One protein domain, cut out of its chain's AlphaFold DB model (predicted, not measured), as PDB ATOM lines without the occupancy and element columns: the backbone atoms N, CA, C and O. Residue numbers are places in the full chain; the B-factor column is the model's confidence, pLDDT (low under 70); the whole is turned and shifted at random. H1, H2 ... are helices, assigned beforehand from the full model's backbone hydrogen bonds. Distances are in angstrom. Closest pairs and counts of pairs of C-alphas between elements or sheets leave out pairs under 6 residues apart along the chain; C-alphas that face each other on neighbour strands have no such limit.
ATOM      1  N   LYS A   6     253.197 142.439 293.680       90.44
ATOM      2  CA  LYS A   6     254.259 142.636 292.690       90.44
ATOM      3  C   LYS A   6     253.775 142.160 291.326       90.44
ATOM      4  O   LYS A   6     253.160 141.101 291.232       90.44
ATOM      5  N   ASN A   7     254.071 142.916 290.274       93.06
ATOM      6  CA  ASN A   7     253.876 142.437 288.908       93.06
ATOM      7  C   ASN A   7     255.018 141.491 288.484       93.06
ATOM      8  O   ASN A   7     256.018 141.337 289.189       93.06
ATOM      9  N   ARG A   8     254.898 140.896 287.291       90.06
ATOM     10  CA  ARG A   8     255.928 140.019 286.697       90.06
ATOM     11  C   ARG A   8     257.302 140.699 286.551       90.06
ATOM     12  O   ARG A   8     258.313 140.013 286.552       90.06
ATOM     13  N   ALA A   9     257.336 142.031 286.460       89.94
ATOM     14  CA  ALA A   9     258.554 142.838 286.369       89.94
ATOM     15  C   ALA A   9     259.124 143.264 287.742       89.94
ATOM     16  O   ALA A   9     260.132 143.959 287.793       89.94
ATOM     17  N   GLY A  10     258.493 142.876 288.859       90.25
ATOM     18  CA  GLY A  10     258.946 143.188 290.220       90.25
ATOM     19  C   GLY A  10     258.468 144.530 290.794       90.25
ATOM     20  O   GLY A  10     258.755 144.822 291.958       90.25
ATOM     21  N   ASN A  11     257.698 145.318 290.042       93.19
ATOM     22  CA  ASN A  11     257.159 146.604 290.493       93.19
ATOM     23  C   ASN A  11     255.938 146.409 291.405       93.19
ATOM     24  O   ASN A  11     255.124 145.510 291.183       93.19
ATOM     25  N   ARG A  12     255.790 147.277 292.417       91.94
ATOM     26  CA  ARG A  12     254.619 147.308 293.313       91.94
ATOM     27  C   ARG A  12     253.413 147.896 292.578       91.94
ATOM     28  O   ARG A  12     253.485 149.023 292.098       91.94
ATOM     29  N   VAL A  13     252.319 147.148 292.530       90.25
ATOM     30  CA  VAL A  13     251.030 147.574 291.981       90.25
ATOM     31  C   VAL A  13     250.108 147.907 293.145       90.25
ATOM     32  O   VAL A  13     249.924 147.088 294.045       90.25
ATOM     33  N   TYR A  14     249.550 149.116 293.117       89.56
ATOM     34  CA  TYR A  14     248.585 149.588 294.102       89.56
ATOM     35  C   TYR A  14     247.194 149.620 293.482       89.56
ATOM     36  O   TYR A  14     247.014 150.063 292.346       89.56
ATOM     37  N   THR A  15     246.205 149.172 294.239       89.69
ATOM     38  CA  THR A  15     244.795 149.294 293.860       89.69
ATOM     39  C   THR A  15     244.287 150.720 294.087       89.69
ATOM     40  O   THR A  15     244.852 151.485 294.868       89.69
ATOM     41  N   ASN A  16     243.157 151.076 293.469       87.75
ATOM     42  CA  ASN A  16     242.522 152.381 293.696       87.75
ATOM     43  C   ASN A  16     242.211 152.644 295.181       87.75
ATOM     44  O   ASN A  16     242.321 153.779 295.638       87.75
ATOM     45  N   LYS A  17     241.861 151.601 295.947       86.56
ATOM     46  CA  LYS A  17     241.632 151.706 297.397       86.56
ATOM     47  C   LYS A  17     242.917 152.090 298.138       86.56
ATOM     48  O   LYS A  17     242.920 153.016 298.942       86.56
ATOM     49  N   GLU A  18     244.026 151.435 297.812       85.56
ATOM     50  CA  GLU A  18     245.332 151.725 298.414       85.56
ATOM     51  C   GLU A  18     245.845 153.119 298.041       85.56
ATOM     52  O   GLU A  18     246.404 153.810 298.889       85.56
ATOM     53  N   ILE A  19     245.606 153.569 296.805       91.06
ATOM     54  CA  ILE A  19     245.956 154.926 296.362       91.06
ATOM     55  C   ILE A  19     245.200 155.974 297.187       91.06
ATOM     56  O   ILE A  19     245.815 156.922 297.676       91.06
ATOM     57  N   LYS A  20     243.890 155.790 297.399       89.69
ATOM     58  CA  LYS A  20     243.086 156.682 298.252       89.69
ATOM     59  C   LYS A  20     243.627 156.736 299.682       89.69
ATOM     60  O   LYS A  20     243.803 157.827 300.220       89.69
ATOM     61  N   LEU A  21     243.970 155.582 300.258       89.25
ATOM     62  CA  LEU A  21     244.557 155.510 301.597       89.25
ATOM     63  C   LEU A  21     245.894 156.266 301.678       89.25
ATOM     64  O   LEU A  21     246.121 157.024 302.616       89.25
ATOM     65  N   ILE A  22     246.771 156.110 300.681       89.88
ATOM     66  CA  ILE A  22     248.062 156.817 300.616       89.88
ATOM     67  C   ILE A  22     247.861 158.336 300.538       89.88
ATOM     68  O   ILE A  22     248.565 159.085 301.218       89.88
ATOM     69  N   LEU A  23     246.905 158.800 299.730       92.19
ATOM     70  CA  LEU A  23     246.580 160.226 299.630       92.19
ATOM     71  C   LEU A  23     246.061 160.775 300.958       92.19
ATOM     72  O   LEU A  23     246.461 161.865 301.364       92.19
ATOM     73  N   HIS A  24     245.246 159.997 301.667       89.94
ATOM     74  CA  HIS A  24     244.763 160.376 302.986       89.94
ATOM     75  C   HIS A  24     245.911 160.471 304.004       89.94
ATOM     76  O   HIS A  24     246.077 161.506 304.643       89.94
ATOM     77  N   ILE A  25     246.801 159.473 304.061       89.69
ATOM     78  CA  ILE A  25     248.013 159.511 304.903       89.69
ATOM     79  C   ILE A  25     248.858 160.757 304.603       89.69
ATOM     80  O   ILE A  25     249.332 161.434 305.517       89.69
ATOM     81  N   LYS A  26     249.051 161.078 303.318       91.62
ATOM     82  CA  LYS A  26     249.818 162.256 302.895       91.62
ATOM     83  C   LYS A  26     249.196 163.545 303.433       91.62
ATOM     84  O   LYS A  26     249.943 164.412 303.890       91.62
ATOM     85  N   LYS A  27     247.867 163.654 303.386       91.75
ATOM     86  CA  LYS A  27     247.124 164.795 303.918       91.75
ATOM     87  C   LYS A  27     247.327 164.939 305.428       91.75
ATOM     88  O   LYS A  27     247.776 165.997 305.866       91.75
ATOM     89  N   LEU A  28     247.121 163.864 306.193       88.12
ATOM     90  CA  LEU A  28     247.278 163.883 307.653       88.12
ATOM     91  C   LEU A  28     248.672 164.365 308.079       88.12
ATOM     92  O   LEU A  28     248.812 165.162 309.001       88.12
ATOM     93  N   LEU A  29     249.719 163.902 307.396       88.75
ATOM     94  CA  LEU A  29     251.092 164.236 307.777       88.75
ATOM     95  C   LEU A  29     251.523 165.638 307.329       88.75
ATOM     96  O   LEU A  29     252.272 166.306 308.040       88.75
ATOM     97  N   ARG A  30     251.111 166.080 306.134       89.62
ATOM     98  CA  ARG A  30     251.613 167.335 305.545       89.62
ATOM     99  C   ARG A  30     250.725 168.535 305.835       89.62
ATOM    100  O   ARG A  30     251.253 169.592 306.175       89.62
ATOM    101  N   GLU A  31     249.418 168.373 305.680       89.62
ATOM    102  CA  GLU A  31     248.445 169.454 305.852       89.62
ATOM    103  C   GLU A  31     248.058 169.575 307.323       89.62
ATOM    104  O   GLU A  31     248.203 170.637 307.917       89.62
ATOM    105  N   GLU A  32     247.660 168.460 307.931       83.06
ATOM    106  CA  GLU A  32     247.111 168.445 309.292       83.06
ATOM    107  C   GLU A  32     248.192 168.250 310.372       83.06
ATOM    108  O   GLU A  32     247.905 168.331 311.562       83.06
ATOM    109  N   ARG A  33     249.455 168.054 309.958       89.44
ATOM    110  CA  ARG A  33     250.644 167.965 310.827       89.44
ATOM    111  C   ARG A  33     250.525 166.926 311.950       89.44
ATOM    112  O   ARG A  33     251.118 167.097 313.016       89.44
ATOM    113  N   TYR A  34     249.821 165.824 311.705       88.12
ATOM    114  CA  TYR A  34     249.772 164.715 312.654       88.12
ATOM    115  C   TYR A  34     251.150 164.074 312.846       88.12
ATOM    116  O   TYR A  34     251.949 163.948 311.913       88.12
ATOM    117  N   THR A  35     251.401 163.591 314.063       91.81
ATOM    118  CA  THR A  35     252.507 162.668 314.327       91.81
ATOM    119  C   THR A  35     252.213 161.310 313.686       91.81
ATOM    120  O   THR A  35     251.064 160.972 313.394       91.81
ATOM    121  N   ILE A  36     253.248 160.495 313.470       86.75
ATOM    122  CA  ILE A  36     253.099 159.166 312.851       86.75
ATOM    123  C   ILE A  36     252.106 158.293 313.640       86.75
ATOM    124  O   ILE A  36     251.343 157.531 313.049       86.75
ATOM    125  N   GLU A  37     252.104 158.412 314.968       86.38
ATOM    126  CA  GLU A  37     251.185 157.695 315.854       86.38
ATOM    127  C   GLU A  37     249.755 158.233 315.757       86.38
ATOM    128  O   GLU A  37     248.830 157.444 315.565       86.38
ATOM    129  N   GLY A  38     249.578 159.560 315.776       84.62
ATOM    130  CA  GLY A  38     248.263 160.187 315.610       84.62
ATOM    131  C   GLY A  38     247.624 159.840 314.265       84.62
ATOM    132  O   GLY A  38     246.458 159.452 314.209       84.62
ATOM    133  N   ALA A  39     248.410 159.851 313.185       87.94
ATOM    134  CA  ALA A  39     247.927 159.449 311.869       87.94
ATOM    135  C   ALA A  39     247.487 157.975 311.837       87.94
ATOM    136  O   ALA A  39     246.454 157.659 311.254       87.94
ATOM    137  N   LYS A  40     248.219 157.061 312.490       86.56
ATOM    138  CA  LYS A  40     247.821 155.643 312.581       86.56
ATOM    139  C   LYS A  40     246.491 155.457 313.307       86.56
ATOM    140  O   LYS A  40     245.691 154.643 312.855       86.56
ATOM    141  N   GLN A  41     246.259 156.189 314.394       86.75
ATOM    142  CA  GLN A  41     245.027 156.083 315.178       86.75
ATOM    143  C   GLN A  41     243.804 156.574 314.389       86.75
ATOM    144  O   GLN A  41     242.761 155.918 314.372       86.75
ATOM    145  N   VAL A  42     243.952 157.678 313.653       84.94
ATOM    146  CA  VAL A  42     242.895 158.187 312.766       84.94
ATOM    147  C   VAL A  42     242.617 157.201 311.628       84.94
ATOM    148  O   VAL A  42     241.464 156.895 311.345       84.94
ATOM    149  N   LEU A  43     243.658 156.623 311.022       84.94
ATOM    150  CA  LEU A  43     243.495 155.630 309.953       84.94
ATOM    151  C   LEU A  43     242.847 154.328 310.436       84.94
ATOM    152  O   LEU A  43     242.123 153.704 309.671       84.94
ATOM    153  N   GLN A  44     243.106 153.901 311.674       82.62
ATOM    154  CA  GLN A  44     242.421 152.747 312.269       82.62
ATOM    155  C   GLN A  44     240.923 153.009 312.432       82.62
ATOM    156  O   GLN A  44     240.124 152.122 312.148       82.62
ATOM    157  N   SER A  45     240.560 154.232 312.818       75.19
ATOM    158  CA  SER A  45     239.162 154.657 312.935       75.19
ATOM    159  C   SER A  45     238.492 154.716 311.554       75.19
ATOM    160  O   SER A  45     237.426 154.153 311.361       75.19
ATOM    161  N   PHE A  46     239.184 155.268 310.551       71.19
ATOM    162  CA  PHE A  46     238.681 155.375 309.176       71.19
ATOM    163  C   PHE A  46     238.446 154.014 308.495       71.19
ATOM    164  O   PHE A  46     237.536 153.862 307.686       71.19
ATOM    165  N   VAL A  47     239.273 153.005 308.796       63.94
ATOM    166  CA  VAL A  47     239.087 151.644 308.261       63.94
ATOM    167  C   VAL A  47     237.888 150.948 308.907       63.94
ATOM    168  O   VAL A  47     237.231 150.168 308.225       63.94
ATOM    169  N   ALA A  48     237.582 151.243 310.176       55.38
ATOM    170  CA  ALA A  48     236.418 150.679 310.859       55.38
ATOM    171  C   ALA A  48     235.102 151.115 310.187       55.38
ATOM    172  O   ALA A  48     234.219 150.277 309.983       55.38
ATOM    173  N   ASP A  49     235.031 152.370 309.732       51.72
ATOM    174  CA  ASP A  49     233.860 152.944 309.057       51.72
ATOM    175  C   ASP A  49     233.562 152.300 307.685       51.72
ATOM    176  O   ASP A  49     232.400 152.167 307.302       51.72
ATOM    177  N   GLU A  50     234.579 151.841 306.940       53.53
ATOM    178  CA  GLU A  50     234.370 151.158 305.648       53.53
ATOM    179  C   GLU A  50     233.943 149.681 305.795       53.53
ATOM    180  O   GLU A  50     233.415 149.100 304.843       53.53
ATOM    181  N   SER A  51     234.149 149.062 306.964       46.25
ATOM    182  CA  SER A  51     233.791 147.658 307.250       46.25
ATOM    183  C   SER A  51     232.389 147.446 307.836       46.25
ATOM    184  O   SER A  51     232.018 146.305 308.095       46.25
ATOM    185  N   GLY A  52     231.572 148.493 307.965       42.84
ATOM    186  CA  GLY A  52     230.144 148.329 308.247       42.84
ATOM    187  C   GLY A  52     229.799 147.853 309.662       42.84
ATOM    188  O   GLY A  52     228.754 147.238 309.842       42.84
ATOM    189  N   GLU A  53     230.609 148.179 310.669       38.97
ATOM    190  CA  GLU A  53     230.154 148.158 312.062       38.97
ATOM    191  C   GLU A  53     230.019 149.595 312.563       38.97
ATOM    192  O   GLU A  53     230.958 150.217 313.053       38.97
ATOM    193  N   GLN A  54     228.804 150.131 312.430       44.44
ATOM    194  CA  GLN A  54     228.366 151.241 313.265       44.44
ATOM    195  C   GLN A  54     228.327 150.745 314.713       44.44
ATOM    196  O   GLN A  54     227.345 150.148 315.147       44.44
ATOM    197  N   THR A  55     229.372 151.024 315.482       36.28
ATOM    198  CA  THR A  55     229.230 151.155 316.932       36.28
ATOM    199  C   THR A  55     229.421 152.611 317.291       36.28
ATOM    200  O   THR A  55     230.502 153.181 317.164       36.28
ATOM    201  N   VAL A  56     228.299 153.195 317.694       42.19
ATOM    202  CA  VAL A  56     228.150 154.527 318.257       42.19
ATOM    203  C   VAL A  56     229.226 154.813 319.315       42.19
ATOM    204  O   VAL A  56     229.586 153.960 320.122       42.19
ATOM    205  N   LYS A  77     248.706 161.438 326.992       51.44
ATOM    206  CA  LYS A  77     248.328 161.027 328.344       51.44
ATOM    207  C   LYS A  77     249.639 160.868 329.095       51.44
ATOM    208  O   LYS A  77     250.250 159.810 329.058       51.44
ATOM    209  N   VAL A  78     250.094 161.959 329.695       53.72
ATOM    210  CA  VAL A  78     251.238 161.989 330.588       53.72
ATOM    211  C   VAL A  78     250.876 161.061 331.738       53.72
ATOM    212  O   VAL A  78     250.024 161.379 332.567       53.72
ATOM    213  N   THR A  79     251.423 159.851 331.717       59.50
ATOM    214  CA  THR A  79     251.210 158.844 332.762       59.50
ATOM    215  C   THR A  79     252.118 159.073 333.962       59.50
ATOM    216  O   THR A  79     251.913 158.440 334.992       59.50
ATOM    217  N   ASP A  80     253.064 160.007 333.859       69.12
ATOM    218  CA  ASP A  80     253.985 160.335 334.936       69.12
ATOM    219  C   ASP A  80     253.275 161.200 335.987       69.12
ATOM    220  O   ASP A  80     252.862 162.326 335.686       69.12
ATOM    221  N   PRO A  81     253.107 160.706 337.229       76.81
ATOM    222  CA  PRO A  81     252.412 161.444 338.281       76.81
ATOM    223  C   PRO A  81     253.120 162.764 338.614       76.81
ATOM    224  O   PRO A  81     252.453 163.758 338.875       76.81
ATOM    225  N   LYS A  82     254.452 162.790 338.496       76.81
ATOM    226  CA  LYS A  82     255.291 163.965 338.746       76.81
ATOM    227  C   LYS A  82     255.035 165.101 337.748       76.81
ATOM    228  O   LYS A  82     254.819 166.233 338.144       76.81
ATOM    229  N   LEU A  83     254.941 164.784 336.456       77.44
ATOM    230  CA  LEU A  83     254.701 165.796 335.423       77.44
ATOM    231  C   LEU A  83     253.279 166.386 335.510       77.44
ATOM    232  O   LEU A  83     253.062 167.539 335.152       77.44
ATOM    233  N   LYS A  84     252.295 165.632 336.023       78.81
ATOM    234  CA  LYS A  84     250.957 166.185 336.315       78.81
ATOM    235  C   LYS A  84     250.983 167.195 337.456       78.81
ATOM    236  O   LYS A  84     250.208 168.147 337.429       78.81
ATOM    237  N   GLU A  85     251.826 166.952 338.448       86.94
ATOM    238  CA  GLU A  85     252.026 167.843 339.585       86.94
ATOM    239  C   GLU A  85     252.698 169.139 339.120       86.94
ATOM    240  O   GLU A  85     252.112 170.207 339.297       86.94
ATOM    241  N   ASP A  86     253.788 169.033 338.353       87.06
ATOM    242  CA  ASP A  86     254.481 170.173 337.740       87.06
ATOM    243  C   ASP A  86     253.523 171.037 336.887       87.06
ATOM    244  O   ASP A  86     253.492 172.264 336.986       87.06
ATOM    245  N   LEU A  87     252.671 170.413 336.062       91.06
ATOM    246  CA  LEU A  87     251.690 171.136 335.238       91.06
ATOM    247  C   LEU A  87     250.600 171.827 336.071       91.06
ATOM    248  O   LEU A  87     250.074 172.867 335.665       91.06
ATOM    249  N   ARG A  88     250.247 171.262 337.229       90.12
ATOM    250  CA  ARG A  88     249.280 171.858 338.155       90.12
ATOM    251  C   ARG A  88     249.875 173.071 338.861       90.12
ATOM    252  O   ARG A  88     249.183 174.075 339.003       90.12
ATOM    253  N   GLU A  89     251.145 173.001 339.240       90.12
ATOM    254  CA  GLU A  89     251.885 174.141 339.786       90.12
ATOM    255  C   GLU A  89     251.963 175.283 338.771       90.12
ATOM    256  O   GLU A  89     251.581 176.410 339.087       90.12
ATOM    257  N   VAL A  90     252.349 174.985 337.526       93.06
ATOM    258  CA  VAL A  90     252.402 175.982 336.444       93.06
ATOM    259  C   VAL A  90     251.038 176.633 336.228       93.06
ATOM    260  O   VAL A  90     250.954 177.854 336.107       93.06
ATOM    261  N   ARG A  91     249.955 175.847 336.219       94.38
ATOM    262  CA  ARG A  91     248.594 176.384 336.093       94.38
ATOM    263  C   ARG A  91     248.264 177.366 337.219       94.38
ATOM    264  O   ARG A  91     247.763 178.448 336.932       94.38
ATOM    265  N   ASN A  92     248.544 177.002 338.467       93.50
ATOM    266  CA  ASN A  92     248.238 177.849 339.619       93.50
ATOM    267  C   ASN A  92     249.024 179.168 339.578       93.50
ATOM    268  O   ASN A  92     248.461 180.226 339.838       93.50
ATOM    269  N   VAL A  93     250.305 179.120 339.193       94.44
ATOM    270  CA  VAL A  93     251.136 180.323 339.021       94.44
ATOM    271  C   VAL A  93     250.562 181.233 337.935       94.44
ATOM    272  O   VAL A  93     250.501 182.447 338.112       94.44
ATOM    273  N   LEU A  94     250.113 180.664 336.814       91.56
ATOM    274  CA  LEU A  94     249.496 181.439 335.738       91.56
ATOM    275  C   LEU A  94     248.165 182.063 336.169       91.56
ATOM    276  O   LEU A  94     247.920 183.220 335.837       91.56
ATOM    277  N   GLU A  95     247.332 181.339 336.923       90.69
ATOM    278  CA  GLU A  95     246.095 181.881 337.503       90.69
ATOM    279  C   GLU A  95     246.394 183.047 338.463       90.69
ATOM    280  O   GLU A  95     245.733 184.082 338.394       90.69
ATOM    281  N   GLU A  96     247.433 182.936 339.296       91.88
ATOM    282  CA  GLU A  96     247.860 184.010 340.200       91.88
ATOM    283  C   GLU A  96     248.378 185.244 339.441       91.88
ATOM    284  O   GLU A  96     248.050 186.379 339.790       91.88
ATOM    285  N   VAL A  97     249.174 185.045 338.388       91.44
ATOM    286  CA  VAL A  97     249.677 186.140 337.543       91.44
ATOM    287  C   VAL A  97     248.530 186.839 336.816       91.44
ATOM    288  O   VAL A  97     248.512 188.065 336.749       91.44
ATOM    289  N   LEU A  98     247.560 186.077 336.310       88.25
ATOM    290  CA  LEU A  98     246.386 186.616 335.628       88.25
ATOM    291  C   LEU A  98     245.519 187.431 336.600       88.25
ATOM    292  O   LEU A  98     245.094 188.533 336.264       88.25
ATOM    293  N   ALA A  99     245.343 186.953 337.835       88.06
ATOM    294  CA  ALA A  99     244.632 187.680 338.885       88.06
ATOM    295  C   ALA A  99     245.336 188.973 339.335       88.06
ATOM    296  O   ALA A  99     244.673 189.873 339.831       88.06
ATOM    297  N   LYS A 100     246.661 189.079 339.174       85.56
ATOM    298  CA  LYS A 100     247.435 190.298 339.478       85.56
ATOM    299  C   LYS A 100     247.457 191.321 338.336       85.56
ATOM    300  O   LYS A 100     247.912 192.442 338.547       85.56
ATOM    301  N   LEU A 101     247.053 190.917 337.133       79.06
ATOM    302  CA  LEU A 101     247.036 191.752 335.927       79.06
ATOM    303  C   LEU A 101     245.661 192.379 335.645       79.06
ATOM    304  O   LEU A 101     245.599 193.332 334.869       79.06
ATOM    305  N   ASN A 102     244.603 191.858 336.272       62.97
ATOM    306  CA  ASN A 102     243.253 192.434 336.296       62.97
ATOM    307  C   ASN A 102     243.026 193.251 337.572       62.97
ATOM    308  O   ASN A 102     242.195 194.183 337.510       62.97
TER     309      ASN A 102
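AT A GLANCE: This is residues 6 to 56 and 77 to 102 of the 102 residues of the protein "MerR family transcriptional regulator" of Bacteriodetes bacterium (UniProt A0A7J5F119). A helical hairpin of H1 and H2 opens as a V, with residues 7 to 13 sticking out as a tail before H1, and a longer helix, H3, stands free of it. The printed part has 77 residues with three named helices, H1, H2 and H3 in that order, and no named strand: all helix. It is extended, with a radius of gyration of the C-alphas of 22.2 A, and spans 72 by 32 by 28 A, the free H3 and the tail adding to the length.

IN THESE COORDINATES: H1, residues 16 to 30, begins at C-alpha 16 (242.522, 152.381, 293.696) and is 21.1 A long. H2, residues 36 to 50, is 21.6 A long. H3, residues 81 to 101, is 30.9 A long and ends at C-alpha 101 (247.036, 191.752, 335.927).

HOW THE PARTS SIT: H1 touches H2 with residues 25 to 29 alone; the closest C-alphas, of Leu 28 and Ala 39, are 6.2 A apart. They run opposite ways at 37 degrees, only just a steep tilt. H3 is apart from both. Every O i to N i+4 pair is within hydrogen-bond range in H1 and H3; in H2, 10 of 11.

THE WHOLE: The C-alphas farthest apart, of Arg 8 and Lys 100, are 73.4 A apart. Residues 57 to 76 are not printed; C-alphas 56 and 77 are 23.5 A apart across this cut. The link from H1 to H2 is tight. The pLDDT is under 70 at residues 47 to 56, 77 to 80 and 102.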